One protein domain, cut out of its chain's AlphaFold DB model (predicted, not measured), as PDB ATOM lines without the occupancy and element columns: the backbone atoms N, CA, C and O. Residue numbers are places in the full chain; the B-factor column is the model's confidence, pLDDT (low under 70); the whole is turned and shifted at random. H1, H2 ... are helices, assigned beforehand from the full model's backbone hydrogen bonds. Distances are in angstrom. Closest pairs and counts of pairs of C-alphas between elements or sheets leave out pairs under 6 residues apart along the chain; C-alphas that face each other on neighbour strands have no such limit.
ATOM      1  N   ALA A 179     225.700 286.929 378.858       43.03
ATOM      2  CA  ALA A 179     225.702 285.932 377.796       43.03
ATOM      3  C   ALA A 179     226.928 286.078 376.879       43.03
ATOM      4  O   ALA A 179     227.622 285.091 376.654       43.03
ATOM      5  N   GLU A 180     227.248 287.293 376.435       56.03
ATOM      6  CA  GLU A 180     228.444 287.577 375.630       56.03
ATOM      7  C   GLU A 180     229.731 287.256 376.391       56.03
ATOM      8  O   GLU A 180     230.607 286.609 375.833       56.03
ATOM      9  N   VAL A 181     229.824 287.587 377.686       57.69
ATOM     10  CA  VAL A 181     230.996 287.237 378.514       57.69
ATOM     11  C   VAL A 181     231.180 285.720 378.624       57.69
ATOM     12  O   VAL A 181     232.307 285.233 378.616       57.69
ATOM     13  N   LEU A 182     230.094 284.948 378.724       54.00
ATOM     14  CA  LEU A 182     230.172 283.486 378.815       54.00
ATOM     15  C   LEU A 182     230.546 282.840 377.478       54.00
ATOM     16  O   LEU A 182     231.394 281.949 377.462       54.00
ATOM     17  N   VAL A 183     229.954 283.302 376.373       56.16
ATOM     18  CA  VAL A 183     230.294 282.829 375.022       56.16
ATOM     19  C   VAL A 183     231.740 283.193 374.685       56.16
ATOM     20  O   VAL A 183     232.492 282.344 374.217       56.16
ATOM     21  N   PHE A 184     232.158 284.417 375.005       70.25
ATOM     22  CA  PHE A 184     233.519 284.895 374.798       70.25
ATOM     23  C   PHE A 184     234.538 284.133 375.651       70.25
ATOM     24  O   PHE A 184     235.554 283.688 375.127       70.25
ATOM     25  N   ASN A 185     234.271 283.917 376.944       63.09
ATOM     26  CA  ASN A 185     235.186 283.165 377.804       63.09
ATOM     27  C   ASN A 185     235.329 281.709 377.354       63.09
ATOM     28  O   ASN A 185     236.432 281.175 377.403       63.09
ATOM     29  N   GLU A 186     234.253 281.072 376.895       65.75
ATOM     30  CA  GLU A 186     234.326 279.698 376.395       65.75
ATOM     31  C   GLU A 186     235.041 279.623 375.036       65.75
ATOM     32  O   GLU A 186     235.867 278.731 374.841       65.75
ATOM     33  N   LEU A 187     234.815 280.591 374.139       73.62
ATOM     34  CA  LEU A 187     235.556 280.738 372.881       73.62
ATOM     35  C   LEU A 187     237.057 280.937 373.145       73.62
ATOM     36  O   LEU A 187     237.880 280.203 372.604       73.62
ATOM     37  N   MET A 188     237.423 281.875 374.023       73.06
ATOM     38  CA  MET A 188     238.820 282.176 374.351       73.06
ATOM     39  C   MET A 188     239.507 281.030 375.097       73.06
ATOM     40  O   MET A 188     240.667 280.723 374.815       73.06
ATOM     41  N   ARG A 189     238.800 280.351 376.009       77.56
ATOM     42  CA  ARG A 189     239.302 279.152 376.692       77.56
ATOM     43  C   ARG A 189     239.602 278.045 375.686       77.56
ATOM     44  O   ARG A 189     240.670 277.455 375.748       77.56
ATOM     45  N   ARG A 190     238.708 277.809 374.722       69.94
ATOM     46  CA  ARG A 190     238.890 276.781 373.685       69.94
ATOM     47  C   ARG A 190     239.976 277.129 372.675       69.94
ATOM     48  O   ARG A 190     240.761 276.254 372.331       69.94
ATOM     49  N   LEU A 191     240.076 278.392 372.259       74.81
ATOM     50  CA  LEU A 191     241.189 278.872 371.433       74.81
ATOM     51  C   LEU A 191     242.537 278.655 372.135       74.81
ATOM     52  O   LEU A 191     243.493 278.192 371.518       74.81
ATOM     53  N   THR A 192     242.588 278.920 373.443       74.31
ATOM     54  CA  THR A 192     243.789 278.709 374.266       74.31
ATOM     55  C   THR A 192     244.105 277.220 374.446       74.31
ATOM     56  O   THR A 192     245.256 276.815 374.284       74.31
ATOM     57  N   ASP A 193     243.095 276.392 374.733       78.94
ATOM     58  CA  ASP A 193     243.245 274.944 374.938       78.94
ATOM     59  C   ASP A 193     243.716 274.227 373.666       78.94
ATOM     60  O   ASP A 193     244.528 273.303 373.733       78.94
ATOM     61  N   MET A 194     243.232 274.662 372.500       80.69
ATOM     62  CA  MET A 194     243.580 274.055 371.217       80.69
ATOM     63  C   MET A 194     244.926 274.533 370.658       80.69
ATOM     64  O   MET A 194     245.395 273.954 369.680       80.69
ATOM     65  N   LYS A 195     245.567 275.542 371.271       84.88
ATOM     66  CA  LYS A 195     246.830 276.139 370.797       84.88
ATOM     67  C   LYS A 195     246.813 276.423 369.288       84.88
ATOM     68  O   LYS A 195     247.800 276.128 368.616       84.88
ATOM     69  N   LEU A 196     245.700 276.947 368.759       76.31
ATOM     70  CA  LEU A 196     245.659 277.316 367.344       76.31
ATOM     71  C   LEU A 196     246.712 278.393 367.108       76.31
ATOM     72  O   LEU A 196     246.608 279.503 367.633       76.31
ATOM     73  N   ASP A 197     247.727 278.037 366.333       69.38
ATOM     74  CA  ASP A 197     248.595 279.002 365.692       69.38
ATOM     75  C   ASP A 197     247.932 279.498 364.398       69.38
ATOM     76  O   ASP A 197     246.939 278.954 363.900       69.38
ATOM     77  N   ASP A 198     248.486 280.568 363.850       58.44
ATOM     78  CA  ASP A 198     248.090 281.180 362.583       58.44
ATOM     79  C   ASP A 198     248.248 280.248 361.363       58.44
ATOM     80  O   ASP A 198     247.913 280.640 360.247       58.44
ATOM     81  N   THR A 199     248.705 279.003 361.555       68.25
ATOM     82  CA  THR A 199     248.940 278.032 360.482       68.25
ATOM     83  C   THR A 199     247.797 277.033 360.276       68.25
ATOM     84  O   THR A 199     247.843 276.261 359.317       68.25
ATOM     85  N   GLN A 200     246.747 277.050 361.114       73.56
ATOM     86  CA  GLN A 200     245.657 276.056 361.085       73.56
ATOM     87  C   GLN A 200     244.260 276.662 360.818       73.56
ATOM     88  O   GLN A 200     243.382 276.630 361.684       73.56
ATOM     89  N   PRO A 201     243.993 277.172 359.600       68.88
ATOM     90  CA  PRO A 201     242.725 277.831 359.257       68.88
ATOM     91  C   PRO A 201     241.500 276.900 359.317       68.88
ATOM     92  O   PRO A 201     240.399 277.335 359.657       68.88
ATOM     93  N   GLU A 202     241.677 275.600 359.065       73.44
ATOM     94  CA  GLU A 202     240.590 274.608 359.145       73.44
ATOM     95  C   GLU A 202     240.057 274.433 360.579       73.44
ATOM     96  O   GLU A 202     238.869 274.166 360.784       73.44
ATOM     97  N   ALA A 203     240.914 274.644 361.582       76.25
ATOM     98  CA  ALA A 203     240.529 274.567 362.984       76.25
ATOM     99  C   ALA A 203     239.701 275.796 363.414       76.25
ATOM    100  O   ALA A 203     238.781 275.652 364.217       76.25
ATOM    101  N   CYS A 204     239.947 276.977 362.830       75.88
ATOM    102  CA  CYS A 204     239.112 278.167 363.043       75.88
ATOM    103  C   CYS A 204     237.697 277.972 362.485       75.88
ATOM    104  O   CYS A 204     236.724 278.261 363.177       75.88
ATOM    105  N   GLY A 205     237.579 277.443 361.260       79.06
ATOM    106  CA  GLY A 205     236.281 277.119 360.658       79.06
ATOM    107  C   GLY A 205     235.502 276.100 361.492       79.06
ATOM    108  O   GLY A 205     234.366 276.355 361.873       79.06
ATOM    109  N   SER A 206     236.165 275.009 361.885       77.88
ATOM    110  CA  SER A 206     235.561 273.969 362.729       77.88
ATOM    111  C   SER A 206     235.094 274.505 364.087       77.88
ATOM    112  O   SER A 206     234.045 274.098 364.578       77.88
ATOM    113  N   LEU A 207     235.838 275.438 364.691       80.69
ATOM    114  CA  LEU A 207     235.467 276.059 365.963       80.69
ATOM    115  C   LEU A 207     234.246 276.978 365.828       80.69
ATOM    116  O   LEU A 207     233.370 276.964 366.692       80.69
ATOM    117  N   LEU A 208     234.173 277.773 364.757       79.19
ATOM    118  CA  LEU A 208     233.010 278.618 364.484       79.19
ATOM    119  C   LEU A 208     231.767 277.763 364.200       79.19
ATOM    120  O   LEU A 208     230.702 278.034 364.758       79.19
ATOM    121  N   ASP A 209     231.913 276.686 363.430       79.44
ATOM    122  CA  ASP A 209     230.830 275.745 363.140       79.44
ATOM    123  C   ASP A 209     230.399 274.951 364.380       79.44
ATOM    124  O   ASP A 209     229.222 274.620 364.524       79.44
ATOM    125  N   GLU A 210     231.311 274.669 365.311       78.25
ATOM    126  CA  GLU A 210     230.980 274.048 366.596       78.25
ATOM    127  C   GLU A 210     230.218 275.016 367.516       78.25
ATOM    128  O   GLU A 210     229.220 274.635 368.129       78.25
ATOM    129  N   ILE A 211     230.668 276.273 367.616       71.25
ATOM    130  CA  ILE A 211     230.097 277.268 368.538       71.25
ATOM    131  C   ILE A 211     228.742 277.773 368.049       71.25
ATOM    132  O   ILE A 211     227.804 277.910 368.838       71.25
ATOM    133  N   PHE A 212     228.631 278.060 366.756       77.00
ATOM    134  CA  PHE A 212     227.428 278.647 366.176       77.00
ATOM    135  C   PHE A 212     226.551 277.617 365.459       77.00
ATOM    136  O   PHE A 212     225.370 277.882 365.244       77.00
ATOM    137  N   GLY A 213     227.068 276.421 365.173       79.44
ATOM    138  CA  GLY A 213     226.389 275.380 364.408       79.44
ATOM    139  C   GLY A 213     226.659 275.513 362.906       79.44
ATOM    140  O   GLY A 213     226.504 276.594 362.342       79.44
ATOM    141  N   ALA A 214     226.959 274.391 362.246       71.00
ATOM    142  CA  ALA A 214     227.337 274.314 360.827       71.00
ATOM    143  C   ALA A 214     226.320 274.903 359.821       71.00
ATOM    144  O   ALA A 214     226.653 275.104 358.662       71.00
ATOM    145  N   GLN A 215     225.073 275.163 360.233       64.38
ATOM    146  CA  GLN A 215     224.020 275.724 359.368       64.38
ATOM    147  C   GLN A 215     223.632 277.165 359.719       64.38
ATOM    148  O   GLN A 215     222.774 277.745 359.054       64.38
ATOM    149  N   ARG A 216     224.215 277.771 360.765       66.56
ATOM    150  CA  ARG A 216     223.773 279.106 361.198       66.56
ATOM    151  C   ARG A 216     224.269 280.238 360.315       66.56
ATOM    152  O   ARG A 216     223.540 281.214 360.196       66.56
ATOM    153  N   ALA A 217     225.439 280.119 359.691       61.53
ATOM    154  CA  ALA A 217     225.891 281.114 358.719       61.53
ATOM    155  C   ALA A 217     224.919 281.183 357.524       61.53
ATOM    156  O   ALA A 217     224.422 282.259 357.203       61.53
ATOM    157  N   GLU A 218     224.530 280.025 356.976       65.62
ATOM    158  CA  GLU A 218     223.532 279.928 355.900       65.62
ATOM    159  C   GLU A 218     222.132 280.393 356.339       65.62
ATOM    160  O   GLU A 218     221.445 281.073 355.581       65.62
ATOM    161  N   MET A 219     221.686 280.059 357.558       50.88
ATOM    162  CA  MET A 219     220.399 280.546 358.083       50.88
ATOM    163  C   MET A 219     220.387 282.066 358.276       50.88
ATOM    164  O   MET A 219     219.406 282.707 357.909       50.88
ATOM    165  N   MET A 220     221.464 282.655 358.808       59.75
ATOM    166  CA  MET A 220     221.565 284.108 358.993       59.75
ATOM    167  C   MET A 220     221.611 284.866 357.659       59.75
ATOM    168  O   MET A 220     221.149 286.003 357.596       59.75
ATOM    169  N   GLU A 221     222.112 284.237 356.593       60.62
ATOM    170  CA  GLU A 221     222.076 284.780 355.231       60.62
ATOM    171  C   GLU A 221     220.688 284.625 354.576       60.62
ATOM    172  O   GLU A 221     220.241 285.505 353.840       60.62
ATOM    173  N   ARG A 222     219.964 283.535 354.868       60.16
ATOM    174  CA  ARG A 222     218.663 283.218 354.252       60.16
ATOM    175  C   ARG A 222     217.478 283.959 354.874       60.16
ATOM    176  O   ARG A 222     216.561 284.330 354.143       60.16
ATOM    177  N   ASP A 223     217.495 284.174 356.188       51.00
ATOM    178  CA  ASP A 223     216.385 284.806 356.916       51.00
ATOM    179  C   ASP A 223     216.358 286.343 356.764       51.00
ATOM    180  O   ASP A 223     215.354 286.974 357.086       51.00
ATOM    181  N   ASN A 224     217.410 286.954 356.206       53.50
ATOM    182  CA  ASN A 224     217.578 288.412 356.147       53.50
ATOM    183  C   ASN A 224     217.618 288.961 354.716       53.50
ATOM    184  O   ASN A 224     218.501 289.738 354.359       53.50
ATOM    185  N   SER A 225     216.649 288.602 353.870       44.47
ATOM    186  CA  SER A 225     216.681 288.981 352.449       44.47
ATOM    187  C   SER A 225     216.594 290.490 352.155       44.47
ATOM    188  O   SER A 225     216.626 290.843 350.983       44.47
ATOM    189  N   ASN A 226     216.476 291.373 353.160       48.12
ATOM    190  CA  ASN A 226     216.450 292.833 352.971       48.12
ATOM    191  C   ASN A 226     217.208 293.667 354.027       48.12
ATOM    192  O   ASN A 226     217.414 294.852 353.776       48.12
ATOM    193  N   ASP A 227     217.661 293.089 355.146       50.03
ATOM    194  CA  ASP A 227     218.371 293.833 356.197       50.03
ATOM    195  C   ASP A 227     219.813 293.330 356.311       50.03
ATOM    196  O   ASP A 227     220.068 292.166 356.620       50.03
ATOM    197  N   ALA A 228     220.780 294.210 356.037       57.84
ATOM    198  CA  ALA A 228     222.197 293.892 356.156       57.84
ATOM    199  C   ALA A 228     222.567 293.704 357.637       57.84
ATOM    200  O   ALA A 228     222.865 294.666 358.345       57.84
ATOM    201  N   VAL A 229     222.547 292.459 358.114       52.34
ATOM    202  CA  VAL A 229     223.049 292.126 359.449       52.34
ATOM    203  C   VAL A 229     224.572 292.170 359.411       52.34
ATOM    204  O   VAL A 229     225.211 291.372 358.730       52.34
ATOM    205  N   THR A 230     225.152 293.119 360.145       64.94
ATOM    206  CA  THR A 230     226.595 293.178 360.397       64.94
ATOM    207  C   THR A 230     226.852 292.843 361.860       64.94
ATOM    208  O   THR A 230     226.195 293.372 362.755       64.94
ATOM    209  N   VAL A 231     227.785 291.929 362.104       70.69
ATOM    210  CA  VAL A 231     228.256 291.566 363.438       70.69
ATOM    211  C   VAL A 231     229.405 292.504 363.790       70.69
ATOM    212  O   VAL A 231     230.463 292.480 363.156       70.69
ATOM    213  N   GLU A 232     229.189 293.353 364.790       79.56
ATOM    214  CA  GLU A 232     230.223 294.227 365.340       79.56
ATOM    215  C   GLU A 232     230.993 293.479 366.437       79.56
ATOM    216  O   GLU A 232     230.409 292.933 367.375       79.56
ATOM    217  N   TYR A 233     232.318 293.403 366.298       79.12
ATOM    218  CA  TYR A 233     233.186 292.783 367.296       79.12
ATOM    219  C   TYR A 233     233.590 293.817 368.353       79.12
ATOM    220  O   TYR A 233     234.353 294.735 368.066       79.12
ATOM    221  N   CYS A 234     233.135 293.618 369.590       60.81
ATOM    222  CA  CYS A 234     233.528 294.418 370.751       60.81
ATOM    223  C   CYS A 234     234.331 293.552 371.729       60.81
ATOM    224  O   CYS A 234     233.787 293.009 372.690       60.81
ATOM    225  N   GLY A 235     235.630 293.384 371.477       75.62
ATOM    226  CA  GLY A 235     236.515 292.602 372.341       75.62
ATOM    227  C   GLY A 235     237.955 293.125 372.369       75.62
ATOM    228  O   GLY A 235     238.262 294.126 371.729       75.62
ATOM    229  N   PRO A 236     238.845 292.481 373.146       68.50
ATOM    230  CA  PRO A 236     240.201 292.968 373.394       68.50
ATOM    231  C   PRO A 236     241.176 292.725 372.235       68.50
ATOM    232  O   PRO A 236     242.316 293.177 372.322       68.50
ATOM    233  N   LEU A 237     240.771 291.982 371.197       73.62
ATOM    234  CA  LEU A 237     241.614 291.759 370.028       73.62
ATOM    235  C   LEU A 237     241.735 293.058 369.233       73.62
ATOM    236  O   LEU A 237     240.740 293.738 368.976       73.62
ATOM    237  N   ASP A 238     242.955 293.391 368.828       81.31
ATOM    238  CA  ASP A 238     243.164 294.518 367.930       81.31
ATOM    239  C   ASP A 238     242.612 294.215 366.522       81.31
ATOM    240  O   ASP A 238     242.320 293.072 366.150       81.31
ATOM    241  N   SER A 239     242.453 295.259 365.708       78.56
ATOM    242  CA  SER A 239     241.908 295.132 364.353       78.56
ATOM    243  C   SER A 239     242.720 294.193 363.451       78.56
ATOM    244  O   SER A 239     242.176 293.651 362.492       78.56
ATOM    245  N   GLU A 240     244.016 293.997 363.717       78.38
ATOM    246  CA  GLU A 240     244.881 293.120 362.925       78.38
ATOM    247  C   GLU A 240     244.676 291.651 363.309       78.38
ATOM    248  O   GLU A 240     244.543 290.804 362.429       78.38
ATOM    249  N   GLN A 241     244.529 291.358 364.600       80.62
ATOM    250  CA  GLN A 241     244.189 290.037 365.127       80.62
ATOM    251  C   GLN A 241     242.801 289.580 364.677       80.62
ATOM    252  O   GLN A 241     242.643 288.439 364.240       80.62
ATOM    253  N   VAL A 242     241.805 290.471 364.719       81.00
ATOM    254  CA  VAL A 242     240.463 290.181 364.188       81.00
ATOM    255  C   VAL A 242     240.534 289.937 362.681       81.00
ATOM    256  O   VAL A 242     239.964 288.964 362.191       81.00
ATOM    257  N   ARG A 243     241.285 290.760 361.936       83.31
ATOM    258  CA  ARG A 243     241.468 290.573 360.490       83.31
ATOM    259  C   ARG A 243     242.178 289.255 360.167       83.31
ATOM    260  O   ARG A 243     241.777 288.604 359.210       83.31
ATOM    261  N   ASN A 244     243.159 288.841 360.969       82.88
ATOM    262  CA  ASN A 244     243.882 287.578 360.795       82.88
ATOM    263  C   ASN A 244     242.996 286.355 361.122       82.88
ATOM    264  O   ASN A 244     242.979 285.359 360.398       82.88
ATOM    265  N   LEU A 245     242.177 286.446 362.175       83.81
ATOM    266  CA  LEU A 245     241.174 285.428 362.502       83.81
ATOM    267  C   LEU A 245     240.151 285.280 361.363       83.81
ATOM    268  O   LEU A 245     239.860 284.171 360.905       83.81
ATOM    269  N   LEU A 246     239.637 286.407 360.864       86.19
ATOM    270  CA  LEU A 246     238.659 286.430 359.779       86.19
ATOM    271  C   LEU A 246     239.271 286.014 358.438       86.19
ATOM    272  O   LEU A 246     238.598 285.333 357.670       86.19
ATOM    273  N   SER A 247     240.536 286.338 358.145       86.88
ATOM    274  CA  SER A 247     241.194 285.901 356.904       86.88
ATOM    275  C   SER A 247     241.343 284.386 356.813       86.88
ATOM    276  O   SER A 247     241.315 283.846 355.708       86.88
ATOM    277  N   ASN A 248     241.438 283.720 357.965       84.94
ATOM    278  CA  ASN A 248     241.513 282.265 358.086       84.94
ATOM    279  C   ASN A 248     240.134 281.586 358.188       84.94
ATOM    280  O   ASN A 248     240.053 280.361 358.168       84.94
ATOM    281  N   SER A 249     239.052 282.363 358.279       84.56
ATOM    282  CA  SER A 249     237.678 281.857 358.359       84.56
ATOM    283  C   SER A 249     237.056 281.644 356.968       84.56
ATOM    284  O   SER A 249     237.512 282.200 355.958       84.56
ATOM    285  N   SER A 250     235.979 280.849 356.892       83.88
ATOM    286  CA  SER A 250     235.255 280.624 355.630       83.88
ATOM    287  C   SER A 250     234.721 281.945 355.045       83.88
ATOM    288  O   SER A 250     234.626 282.978 355.715       83.88
ATOM    289  N   ARG A 251     234.413 281.950 353.742       76.62
ATOM    290  CA  ARG A 251     233.898 283.152 353.063       76.62
ATOM    291  C   ARG A 251     232.553 283.610 353.638       76.62
ATOM    292  O   ARG A 251     232.313 284.809 353.686       76.62
ATOM    293  N   GLU A 252     231.729 282.668 354.091       82.44
ATOM    294  CA  GLU A 252     230.422 282.927 354.706       82.44
ATOM    295  C   GLU A 252     230.586 283.728 355.999       82.44
ATOM    296  O   GLU A 252     229.978 284.783 356.161       82.44
ATOM    297  N   TRP A 253     231.503 283.300 356.870       80.56
ATOM    298  CA  TRP A 253     231.796 284.002 358.116       80.56
ATOM    299  C   TRP A 253     232.363 285.400 357.870       80.56
ATOM    300  O   TRP A 253     231.928 286.351 358.509       80.56
ATOM    301  N   ARG A 254     233.267 285.569 356.896       85.31
ATOM    302  CA  ARG A 254     233.839 286.886 356.558       85.31
ATOM    303  C   ARG A 254     232.805 287.924 356.130       85.31
ATOM    304  O   ARG A 254     233.017 289.103 356.388       85.31
ATOM    305  N   ASN A 255     231.717 287.507 355.487       80.44
ATOM    306  CA  ASN A 255     230.678 288.424 355.016       80.44
ATOM    307  C   ASN A 255     229.787 288.954 356.151       80.44
ATOM    308  O   ASN A 255     229.151 289.990 355.977       80.44
ATOM    309  N   LEU A 256     229.748 288.265 357.295       78.12
ATOM    310  CA  LEU A 256     228.947 288.663 358.455       78.12
ATOM    311  C   LEU A 256     229.626 289.741 359.311       78.12
ATOM    312  O   LEU A 256     228.942 290.447 360.046       78.12
ATOM    313  N   PHE A 257     230.948 289.896 359.221       82.25
ATOM    314  CA  PHE A 257     231.701 290.924 359.946       82.25
ATOM    315  C   PHE A 257     231.998 292.122 359.034       82.25
ATOM    316  O   PHE A 257     232.166 291.974 357.823       82.25
TER     317      PHE A 257
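Overview. This is residues 179 to 257 of the 469 residues of an uncharacterized protein of Gregarina niphandrodes (UniProt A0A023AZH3). Five short helices lie in two groups, one over the other: H1, H2 and H3 make one side, and the chain folds back through a long loop to H4 and H5 on the other. H1 and H2 run in opposite ways, H3 lies at one end of the long axis, and residues 222 to 227 stick out beyond it. The 79 printed residues hold H1 to H5 in that order and no named strand; the class is all helix. The whole is compact, with a radius of gyration of the C-alphas of 12.9 A, yet elongated, 38 by 25 by 23 A.

Arrangement. H1, residues 179 to 193, is close to but not clearly touching H2, residues 201 to 212: the closest C-alphas, of Leu 187 and Ile 211, are 7.8 A apart, at a shallow tilt of 32 degrees, opposite ways. H2 meets H3, residues 216 to 222, only through their link. H2 is also close but not clearly touching to H4, residues 239 to 247, about perpendicular at 87 degrees; the closest C-alphas, of Cys 204 and Leu 245, are 7.6 A apart. H4 and H5, residues 251 to 256, only just touch, with 3 pairs of C-alphas within 8 A, and only at the corner; Leu 246 and Arg 254 have the closest C-alphas, 5.8 A. H3 and H5 only just touch, also with 3 pairs, closest at the C-alphas of Ala 217 and Glu 252, 6.3 A. Every O i to N i+4 pair is within hydrogen-bond range in H1, H2, H3 and H4; in H5, 1 of 2.

Along the chain. H1 begins at C-alpha 179 (225.702, 285.932, 377.796) and is 20.9 A long; H2 is 16.8 A, H4 11.9 A. H5 ends at C-alpha 256 (228.947, 288.663, 358.455).

Size, cuts and confidence. The printed part has no cut. The link from H3 to H4, 16 residues, is long. Mean pLDDT of the printed part is 71.3, and residues 215 to 230 are among those under 70.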